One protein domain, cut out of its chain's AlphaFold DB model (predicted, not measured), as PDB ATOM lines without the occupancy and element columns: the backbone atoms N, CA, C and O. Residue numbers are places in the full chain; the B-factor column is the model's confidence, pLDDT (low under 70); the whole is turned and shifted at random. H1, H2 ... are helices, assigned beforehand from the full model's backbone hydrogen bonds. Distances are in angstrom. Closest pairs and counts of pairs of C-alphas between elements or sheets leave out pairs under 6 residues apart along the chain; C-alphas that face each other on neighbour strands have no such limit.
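Overview. This is residues 131 to 148 and 162 to 208 of the 362 residues of the protein "Eukaryotic translation initiation factor 3 subunit E" of Perkinsus olseni (UniProt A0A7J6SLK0). Two long helices, H1 and H2, run side by side in opposite directions, and the short helix H3 packs on both, so that the three centres make a triangle. H4 lies across the end of H2 that holds residues 162 to 166, away from H1. The printed part has 65 residues, with four named helices in the order H1, H2, H3, H4 and no named strand; the class is all helix. It is compact, with a radius of gyration of the C-alphas of 11.5 A and spans of 32 by 23 by 16 A.

Along the chain. H1, residues 131 to 148, is the longest helix, 26.1 A from C-alpha 131 at (17.484, 8.227, -22.112) to C-alpha 148 at (40.771, 11.237, -10.766). H2, residues 162 to 178, measures 24.6 A and has a kink of 28 degrees near residue 171. H3, residues 188 to 195, measures 10.4 A. H4, residues 197 to 206, measures 14.2 A and ends at C-alpha 206, (43.026, -1.166, -26.011).

Arrangement. H1 touches H2 at a shallow tilt of 17 degrees, opposite ways; their closest C-alphas, of Val 133 and Ala 175, are 6.3 A apart. With residues 133 to 140 alone H1 touches H3, at a steep tilt of 52 degrees; the closest C-alphas are those of Gly 137 and Lys 189, 7.1 A. H2, the hub, touches H3 with residues 169 to 176 alone, at a steep tilt of 50 degrees, closest at the C-alphas of Met 169 and Leu 194, 6.5 A. With residues 162 to 166 alone it touches H4, only just about perpendicular at 70.3 degrees; the C-alphas of Ala 162 and Ala 202 come closest, 4.3 A. H1 and H4 are apart. Every O i to N i+4 pair is within hydrogen-bond range in H1, H3 and H4, and 11 of 13 in H2.

Size, cuts and confidence. The C-alphas farthest apart, of Ser 148 and Pro 180, are 34.9 A apart. Residues 149 to 161 are not printed, with 13.4 A between C-alphas 148 and 162 across the cut. Of the links printed whole, H3 to H4 is tight and H2 to H3 short. The model's pLDDT is under 70 at residues 145 to 148 and 181 to 186.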
ATOM      1  N   ALA A 131      17.039   8.822 -23.367       89.50
ATOM      2  CA  ALA A 131      17.484   8.227 -22.112       89.50
ATOM      3  C   ALA A 131      18.882   7.600 -22.236       89.50
ATOM      4  O   ALA A 131      19.692   7.687 -21.311       89.50
ATOM      5  N   SER A 132      19.187   7.000 -23.392       91.44
ATOM      6  CA  SER A 132      20.499   6.406 -23.664       91.44
ATOM      7  C   SER A 132      21.618   7.452 -23.635       91.44
ATOM      8  O   SER A 132      22.664   7.194 -23.039       91.44
ATOM      9  N   VAL A 133      21.409   8.645 -24.210       89.44
ATOM     10  CA  VAL A 133      22.401   9.740 -24.185       89.44
ATOM     11  C   VAL A 133      22.722  10.162 -22.751       89.44
ATOM     12  O   VAL A 133      23.894  10.309 -22.392       89.44
ATOM     13  N   ASP A 134      21.697  10.320 -21.915       89.12
ATOM     14  CA  ASP A 134      21.877  10.705 -20.515       89.12
ATOM     15  C   ASP A 134      22.580   9.614 -19.697       89.12
ATOM     16  O   ASP A 134      23.446   9.915 -18.871       89.12
ATOM     17  N   LEU A 135      22.252   8.342 -19.938       91.81
ATOM     18  CA  LEU A 135      22.908   7.203 -19.288       91.81
ATOM     19  C   LEU A 135      24.382   7.082 -19.685       91.81
ATOM     20  O   LEU A 135      25.222   6.856 -18.814       91.81
ATOM     21  N   ILE A 136      24.713   7.300 -20.961       92.00
ATOM     22  CA  ILE A 136      26.103   7.359 -21.437       92.00
ATOM     23  C   ILE A 136      26.860   8.491 -20.734       92.00
ATOM     24  O   ILE A 136      27.984   8.286 -20.278       92.00
ATOM     25  N   GLY A 137      26.241   9.670 -20.604       88.25
ATOM     26  CA  GLY A 137      26.822  10.800 -19.876       88.25
ATOM     27  C   GLY A 137      27.158  10.447 -18.425       88.25
ATOM     28  O   GLY A 137      28.293  10.647 -17.994       88.25
ATOM     29  N   LYS A 138      26.212   9.832 -17.705       88.62
ATOM     30  CA  LYS A 138      26.402   9.382 -16.315       88.62
ATOM     31  C   LYS A 138      27.515   8.339 -16.185       88.62
ATOM     32  O   LYS A 138      28.355   8.455 -15.299       88.62
ATOM     33  N   LEU A 139      27.555   7.342 -17.074       89.75
ATOM     34  CA  LEU A 139      28.628   6.339 -17.106       89.75
ATOM     35  C   LEU A 139      29.997   6.992 -17.334       89.75
ATOM     36  O   LEU A 139      30.969   6.665 -16.658       89.75
ATOM     37  N   PHE A 140      30.071   7.958 -18.248       86.31
ATOM     38  CA  PHE A 140      31.313   8.666 -18.523       86.31
ATOM     39  C   PHE A 140      31.776   9.553 -17.357       86.31
ATOM     40  O   PHE A 140      32.976   9.655 -17.095       86.31
ATOM     41  N   GLU A 141      30.853  10.207 -16.653       83.94
ATOM     42  CA  GLU A 141      31.151  10.971 -15.435       83.94
ATOM     43  C   GLU A 141      31.696  10.069 -14.323       83.94
ATOM     44  O   GLU A 141      32.709  10.412 -13.712       83.94
ATOM     45  N   LEU A 142      31.103   8.885 -14.127       82.56
ATOM     46  CA  LEU A 142      31.594   7.897 -13.163       82.56
ATOM     47  C   LEU A 142      33.029   7.460 -13.475       82.56
ATOM     48  O   LEU A 142      33.886   7.535 -12.597       82.56
ATOM     49  N   TYR A 143      33.337   7.111 -14.728       82.19
ATOM     50  CA  TYR A 143      34.703   6.731 -15.103       82.19
ATOM     51  C   TYR A 143      35.713   7.876 -14.947       82.19
ATOM     52  O   TYR A 143      36.872   7.647 -14.604       82.19
ATOM     53  N   GLN A 144      35.305   9.128 -15.183       74.75
ATOM     54  CA  GLN A 144      36.180  10.284 -14.956       74.75
ATOM     55  C   GLN A 144      36.460  10.520 -13.468       74.75
ATOM     56  O   GLN A 144      37.598  10.846 -13.114       74.75
ATOM     57  N   TYR A 145      35.447  10.351 -12.616       69.38
ATOM     58  CA  TYR A 145      35.594  10.436 -11.167       69.38
ATOM     59  C   TYR A 145      36.534   9.340 -10.646       69.38
ATOM     60  O   TYR A 145      37.482   9.639  -9.921       69.38
ATOM     61  N   GLU A 146      36.349   8.097 -11.095       64.31
ATOM     62  CA  GLU A 146      37.210   6.963 -10.734       64.31
ATOM     63  C   GLU A 146      38.658   7.144 -11.208       64.31
ATOM     64  O   GLU A 146      39.590   6.812 -10.480       64.31
ATOM     65  N   SER A 147      38.868   7.744 -12.383       62.03
ATOM     66  CA  SER A 147      40.207   8.052 -12.902       62.03
ATOM     67  C   SER A 147      40.929   9.177 -12.145       62.03
ATOM     68  O   SER A 147      42.142   9.312 -12.319       62.03
ATOM     69  N   SER A 148      40.219  10.014 -11.382       57.44
ATOM     70  CA  SER A 148      40.771  11.237 -10.766       57.44
ATOM     71  C   SER A 148      40.763  11.216  -9.230       57.44
ATOM     72  O   SER A 148      41.390  12.070  -8.606       57.44
ATOM     73  N   ALA A 162      40.832   2.842 -19.682       85.56
ATOM     74  CA  ALA A 162      40.880   2.745 -21.136       85.56
ATOM     75  C   ALA A 162      39.897   1.700 -21.698       85.56
ATOM     76  O   ALA A 162      39.173   1.992 -22.645       85.56
ATOM     77  N   GLU A 163      39.814   0.516 -21.087       88.06
ATOM     78  CA  GLU A 163      38.870  -0.540 -21.477       88.06
ATOM     79  C   GLU A 163      37.427  -0.091 -21.245       88.06
ATOM     80  O   GLU A 163      36.586  -0.210 -22.133       88.06
ATOM     81  N   SER A 164      37.156   0.501 -20.081       87.06
ATOM     82  CA  SER A 164      35.825   0.991 -19.712       87.06
ATOM     83  C   SER A 164      35.327   2.077 -20.671       87.06
ATOM     84  O   SER A 164      34.175   2.048 -21.116       87.06
ATOM     85  N   VAL A 165      36.205   3.010 -21.053       88.25
ATOM     86  CA  VAL A 165      35.904   4.037 -22.058       88.25
ATOM     87  C   VAL A 165      35.730   3.417 -23.441       88.25
ATOM     88  O   VAL A 165      34.762   3.758 -24.113       88.25
ATOM     89  N   ALA A 166      36.596   2.491 -23.860       91.19
ATOM     90  CA  ALA A 166      36.472   1.836 -25.159       91.19
ATOM     91  C   ALA A 166      35.132   1.096 -25.286       91.19
ATOM     92  O   ALA A 166      34.433   1.269 -26.285       91.19
ATOM     93  N   VAL A 167      34.713   0.341 -24.264       93.00
ATOM     94  CA  VAL A 167      33.384  -0.290 -24.236       93.00
ATOM     95  C   VAL A 167      32.298   0.781 -24.327       93.00
ATOM     96  O   VAL A 167      31.447   0.701 -25.208       93.00
ATOM     97  N   LEU A 168      32.350   1.842 -23.518       93.00
ATOM     98  CA  LEU A 168      31.355   2.919 -23.584       93.00
ATOM     99  C   LEU A 168      31.270   3.578 -24.969       93.00
ATOM    100  O   LEU A 168      30.167   3.889 -25.424       93.00
ATOM    101  N   MET A 169      32.391   3.745 -25.673       92.88
ATOM    102  CA  MET A 169      32.413   4.277 -27.039       92.88
ATOM    103  C   MET A 169      31.650   3.376 -28.011       92.88
ATOM    104  O   MET A 169      30.858   3.893 -28.795       92.88
ATOM    105  N   HIS A 170      31.807   2.050 -27.923       94.44
ATOM    106  CA  HIS A 170      31.041   1.108 -28.747       94.44
ATOM    107  C   HIS A 170      29.534   1.244 -28.517       94.44
ATOM    108  O   HIS A 170      28.767   1.358 -29.470       94.44
ATOM    109  N   TRP A 171      29.104   1.286 -27.256       94.88
ATOM    110  CA  TRP A 171      27.685   1.435 -26.918       94.88
ATOM    111  C   TRP A 171      27.132   2.803 -27.336       94.88
ATOM    112  O   TRP A 171      25.977   2.923 -27.743       94.88
ATOM    113  N   SER A 172      27.979   3.833 -27.322       92.38
ATOM    114  CA  SER A 172      27.615   5.175 -27.774       92.38
ATOM    115  C   SER A 172      27.331   5.247 -29.273       92.38
ATOM    116  O   SER A 172      26.589   6.133 -29.695       92.38
ATOM    117  N   LEU A 173      27.853   4.314 -30.083       92.50
ATOM    118  CA  LEU A 173      27.553   4.258 -31.517       92.50
ATOM    119  C   LEU A 173      26.054   4.061 -31.778       92.50
ATOM    120  O   LEU A 173      25.519   4.676 -32.697       92.50
ATOM    121  N   PHE A 174      25.344   3.295 -30.942       91.62
ATOM    122  CA  PHE A 174      23.893   3.134 -31.079       91.62
ATOM    123  C   PHE A 174      23.168   4.472 -30.923       91.62
ATOM    124  O   PHE A 174      22.406   4.862 -31.804       91.62
ATOM    125  N   ALA A 175      23.464   5.222 -29.861       88.44
ATOM    126  CA  ALA A 175      22.860   6.535 -29.643       88.44
ATOM    127  C   ALA A 175      23.280   7.562 -30.711       88.44
ATOM    128  O   ALA A 175      22.481   8.398 -31.121       88.44
ATOM    129  N   LEU A 176      24.520   7.486 -31.199       85.12
ATOM    130  CA  LEU A 176      25.039   8.407 -32.209       85.12
ATOM    131  C   LEU A 176      24.490   8.166 -33.608       85.12
ATOM    132  O   LEU A 176      24.364   9.121 -34.364       85.12
ATOM    133  N   PHE A 177      24.258   6.914 -33.998       86.44
ATOM    134  CA  PHE A 177      23.956   6.559 -35.386       86.44
ATOM    135  C   PHE A 177      22.529   6.068 -35.611       86.44
ATOM    136  O   PHE A 177      22.081   6.092 -36.753       86.44
ATOM    137  N   ARG A 178      21.815   5.645 -34.562       85.88
ATOM    138  CA  ARG A 178      20.467   5.065 -34.680       85.88
ATOM    139  C   ARG A 178      19.362   5.925 -34.065       85.88
ATOM    140  O   ARG A 178      18.195   5.591 -34.246       85.88
ATOM    141  N   ALA A 179      19.700   7.019 -33.379       80.25
ATOM    142  CA  ALA A 179      18.700   7.938 -32.846       80.25
ATOM    143  C   ALA A 179      17.909   8.613 -33.988       80.25
ATOM    144  O   ALA A 179      18.534   9.189 -34.877       80.25
ATOM    145  N   PRO A 180      16.561   8.588 -33.961       70.00
ATOM    146  CA  PRO A 180      15.725   9.132 -35.035       70.00
ATOM    147  C   PRO A 180      15.697  10.664 -35.058       70.00
ATOM    148  O   PRO A 180      15.344  11.261 -36.068       70.00
ATOM    149  N   SER A 181      16.040  11.319 -33.944       67.12
ATOM    150  CA  SER A 181      16.127  12.776 -33.901       67.12
ATOM    151  C   SER A 181      17.525  13.246 -34.286       67.12
ATOM    152  O   SER A 181      18.510  12.905 -33.624       67.12
ATOM    153  N   SER A 182      17.601  14.134 -35.276       61.44
ATOM    154  CA  SER A 182      18.833  14.823 -35.669       61.44
ATOM    155  C   SER A 182      19.410  15.727 -34.568       61.44
ATOM    156  O   SER A 182      20.567  16.117 -34.662       61.44
ATOM    157  N   SER A 183      18.625  16.085 -33.539       59.41
ATOM    158  CA  SER A 183      19.111  16.835 -32.368       59.41
ATOM    159  C   SER A 183      19.817  15.951 -31.333       59.41
ATOM    160  O   SER A 183      20.657  16.441 -30.576       59.41
ATOM    161  N   LEU A 184      19.487  14.656 -31.302       55.34
ATOM    162  CA  LEU A 184      20.085  13.653 -30.413       55.34
ATOM    163  C   LEU A 184      21.265  12.953 -31.078       55.34
ATOM    164  O   LEU A 184      22.318  12.762 -30.461       55.34
ATOM    165  N   CYS A 185      21.097  12.607 -32.356       58.84
ATOM    166  CA  CYS A 185      22.174  12.186 -33.232       58.84
ATOM    167  C   CYS A 185      23.221  13.308 -33.259       58.84
ATOM    168  O   CYS A 185      22.920  14.438 -33.626       58.84
ATOM    169  N   LEU A 186      24.460  12.997 -32.864       64.38
ATOM    170  CA  LEU A 186      25.575  13.957 -32.801       64.38
ATOM    171  C   LEU A 186      25.436  15.010 -31.688       64.38
ATOM    172  O   LEU A 186      25.979  16.110 -31.817       64.38
ATOM    173  N   SER A 187      24.767  14.665 -30.580       72.31
ATOM    174  CA  SER A 187      24.754  15.522 -29.392       72.31
ATOM    175  C   SER A 187      26.187  15.935 -28.997       72.31
ATOM    176  O   SER A 187      27.106  15.104 -29.053       72.31
ATOM    177  N   PRO A 188      26.410  17.192 -28.563       72.94
ATOM    178  CA  PRO A 188      27.749  17.676 -28.228       72.94
ATOM    179  C   PRO A 188      28.450  16.786 -27.194       72.94
ATOM    180  O   PRO A 188      29.655  16.563 -27.274       72.94
ATOM    181  N   LYS A 189      27.682  16.218 -26.251       74.75
ATOM    182  CA  LYS A 189      28.181  15.298 -25.222       74.75
ATOM    183  C   LYS A 189      28.773  14.020 -25.824       74.75
ATOM    184  O   LYS A 189      29.862  13.618 -25.424       74.75
ATOM    185  N   LEU A 190      28.085  13.397 -26.784       80.25
ATOM    186  CA  LEU A 190      28.538  12.150 -27.409       80.25
ATOM    187  C   LEU A 190      29.671  12.383 -28.410       80.25
ATOM    188  O   LEU A 190      30.608  11.590 -28.470       80.25
ATOM    189  N   VAL A 191      29.627  13.492 -29.154       78.62
ATOM    190  CA  VAL A 191      30.744  13.900 -30.018       78.62
ATOM    191  C   VAL A 191      31.998  14.099 -29.169       78.62
ATOM    192  O   VAL A 191      33.032  13.500 -29.447       78.62
ATOM    193  N   MET A 192      31.879  14.850 -28.072       76.38
ATOM    194  CA  MET A 192      32.973  15.092 -27.137       76.38
ATOM    195  C   MET A 192      33.504  13.799 -26.502       76.38
ATOM    196  O   MET A 192      34.714  13.667 -26.319       76.38
ATOM    197  N   LEU A 193      32.631  12.844 -26.165       81.69
ATOM    198  CA  LEU A 193      33.050  11.535 -25.663       81.69
ATOM    199  C   LEU A 193      33.999  10.845 -26.650       81.69
ATOM    200  O   LEU A 193      35.033  10.338 -26.228       81.69
ATOM    201  N   LEU A 194      33.673  10.855 -27.944       81.56
ATOM    202  CA  LEU A 194      34.470  10.175 -28.963       81.56
ATOM    203  C   LEU A 194      35.781  10.891 -29.308       81.56
ATOM    204  O   LEU A 194      36.737  10.248 -29.732       81.56
ATOM    205  N   THR A 195      35.825  12.216 -29.168       77.31
ATOM    206  CA  THR A 195      36.889  13.036 -29.772       77.31
ATOM    207  C   THR A 195      37.869  13.606 -28.752       77.31
ATOM    208  O   THR A 195      38.845  14.259 -29.119       77.31
ATOM    209  N   ARG A 196      37.641  13.375 -27.453       81.88
ATOM    210  CA  ARG A 196      38.583  13.752 -26.392       81.88
ATOM    211  C   ARG A 196      39.888  12.975 -26.523       81.88
ATOM    212  O   ARG A 196      39.884  11.767 -26.737       81.88
ATOM    213  N   VAL A 197      41.005  13.644 -26.231       80.81
ATOM    214  CA  VAL A 197      42.347  13.033 -26.234       80.81
ATOM    215  C   VAL A 197      42.383  11.744 -25.408       80.81
ATOM    216  O   VAL A 197      42.892  10.739 -25.882       80.81
ATOM    217  N   LYS A 198      41.782  11.728 -24.209       82.06
ATOM    218  CA  LYS A 198      41.725  10.520 -23.367       82.06
ATOM    219  C   LYS A 198      40.961   9.358 -24.017       82.06
ATOM    220  O   LYS A 198      41.356   8.215 -23.831       82.06
ATOM    221  N   ALA A 199      39.904   9.641 -24.778       84.31
ATOM    222  CA  ALA A 199      39.140   8.618 -25.488       84.31
ATOM    223  C   ALA A 199      39.920   8.074 -26.693       84.31
ATOM    224  O   ALA A 199      39.992   6.866 -26.885       84.31
ATOM    225  N   LEU A 200      40.603   8.947 -27.439       88.38
ATOM    226  CA  LEU A 200      41.511   8.526 -28.509       88.38
ATOM    227  C   LEU A 200      42.664   7.666 -27.964       88.38
ATOM    228  O   LEU A 200      42.952   6.605 -28.500       88.38
ATOM    229  N   GLN A 201      43.266   8.050 -26.835       86.56
ATOM    230  CA  GLN A 201      44.281   7.227 -26.164       86.56
ATOM    231  C   GLN A 201      43.718   5.881 -25.676       86.56
ATOM    232  O   GLN A 201      44.411   4.865 -25.738       86.56
ATOM    233  N   ALA A 202      42.456   5.843 -25.234       88.38
ATOM    234  CA  ALA A 202      41.778   4.602 -24.875       88.38
ATOM    235  C   ALA A 202      41.620   3.665 -26.085       88.38
ATOM    236  O   ALA A 202      41.895   2.475 -25.953       88.38
ATOM    237  N   ILE A 203      41.275   4.188 -27.271       91.50
ATOM    238  CA  ILE A 203      41.237   3.409 -28.522       91.50
ATOM    239  C   ILE A 203      42.584   2.717 -28.770       91.50
ATOM    240  O   ILE A 203      42.616   1.504 -28.962       91.50
ATOM    241  N   ILE A 204      43.684   3.478 -28.743       90.44
ATOM    242  CA  ILE A 204      45.020   2.959 -29.076       90.44
ATOM    243  C   ILE A 204      45.491   1.941 -28.038       90.44
ATOM    244  O   ILE A 204      45.900   0.840 -28.390       90.44
ATOM    245  N   SER A 205      45.392   2.285 -26.753       89.06
ATOM    246  CA  SER A 205      45.867   1.420 -25.663       89.06
ATOM    247  C   SER A 205      45.100   0.102 -25.539       89.06
ATOM    248  O   SER A 205      45.653  -0.870 -25.037       89.06
ATOM    249  N   THR A 206      43.852   0.053 -26.012       91.44
ATOM    250  CA  THR A 206      43.026  -1.166 -26.011       91.44
ATOM    251  C   THR A 206      43.013  -1.896 -27.356       91.44
ATOM    252  O   THR A 206      42.394  -2.952 -27.461       91.44
ATOM    253  N   GLY A 207      43.665  -1.352 -28.390       92.81
ATOM    254  CA  GLY A 207      43.700  -1.933 -29.735       92.81
ATOM    255  C   GLY A 207      42.377  -1.863 -30.511       92.81
ATOM    256  O   GLY A 207      42.220  -2.549 -31.518       92.81
ATOM    257  N   ASN A 208      41.413  -1.038 -30.087       94.19
ATOM    258  CA  ASN A 208      40.085  -0.926 -30.709       94.19
ATOM    259  C   ASN A 208      40.070   0.041 -31.909       94.19
ATOM    260  O   ASN A 208      39.204   0.913 -32.015       94.19
TER     261      ASN A 208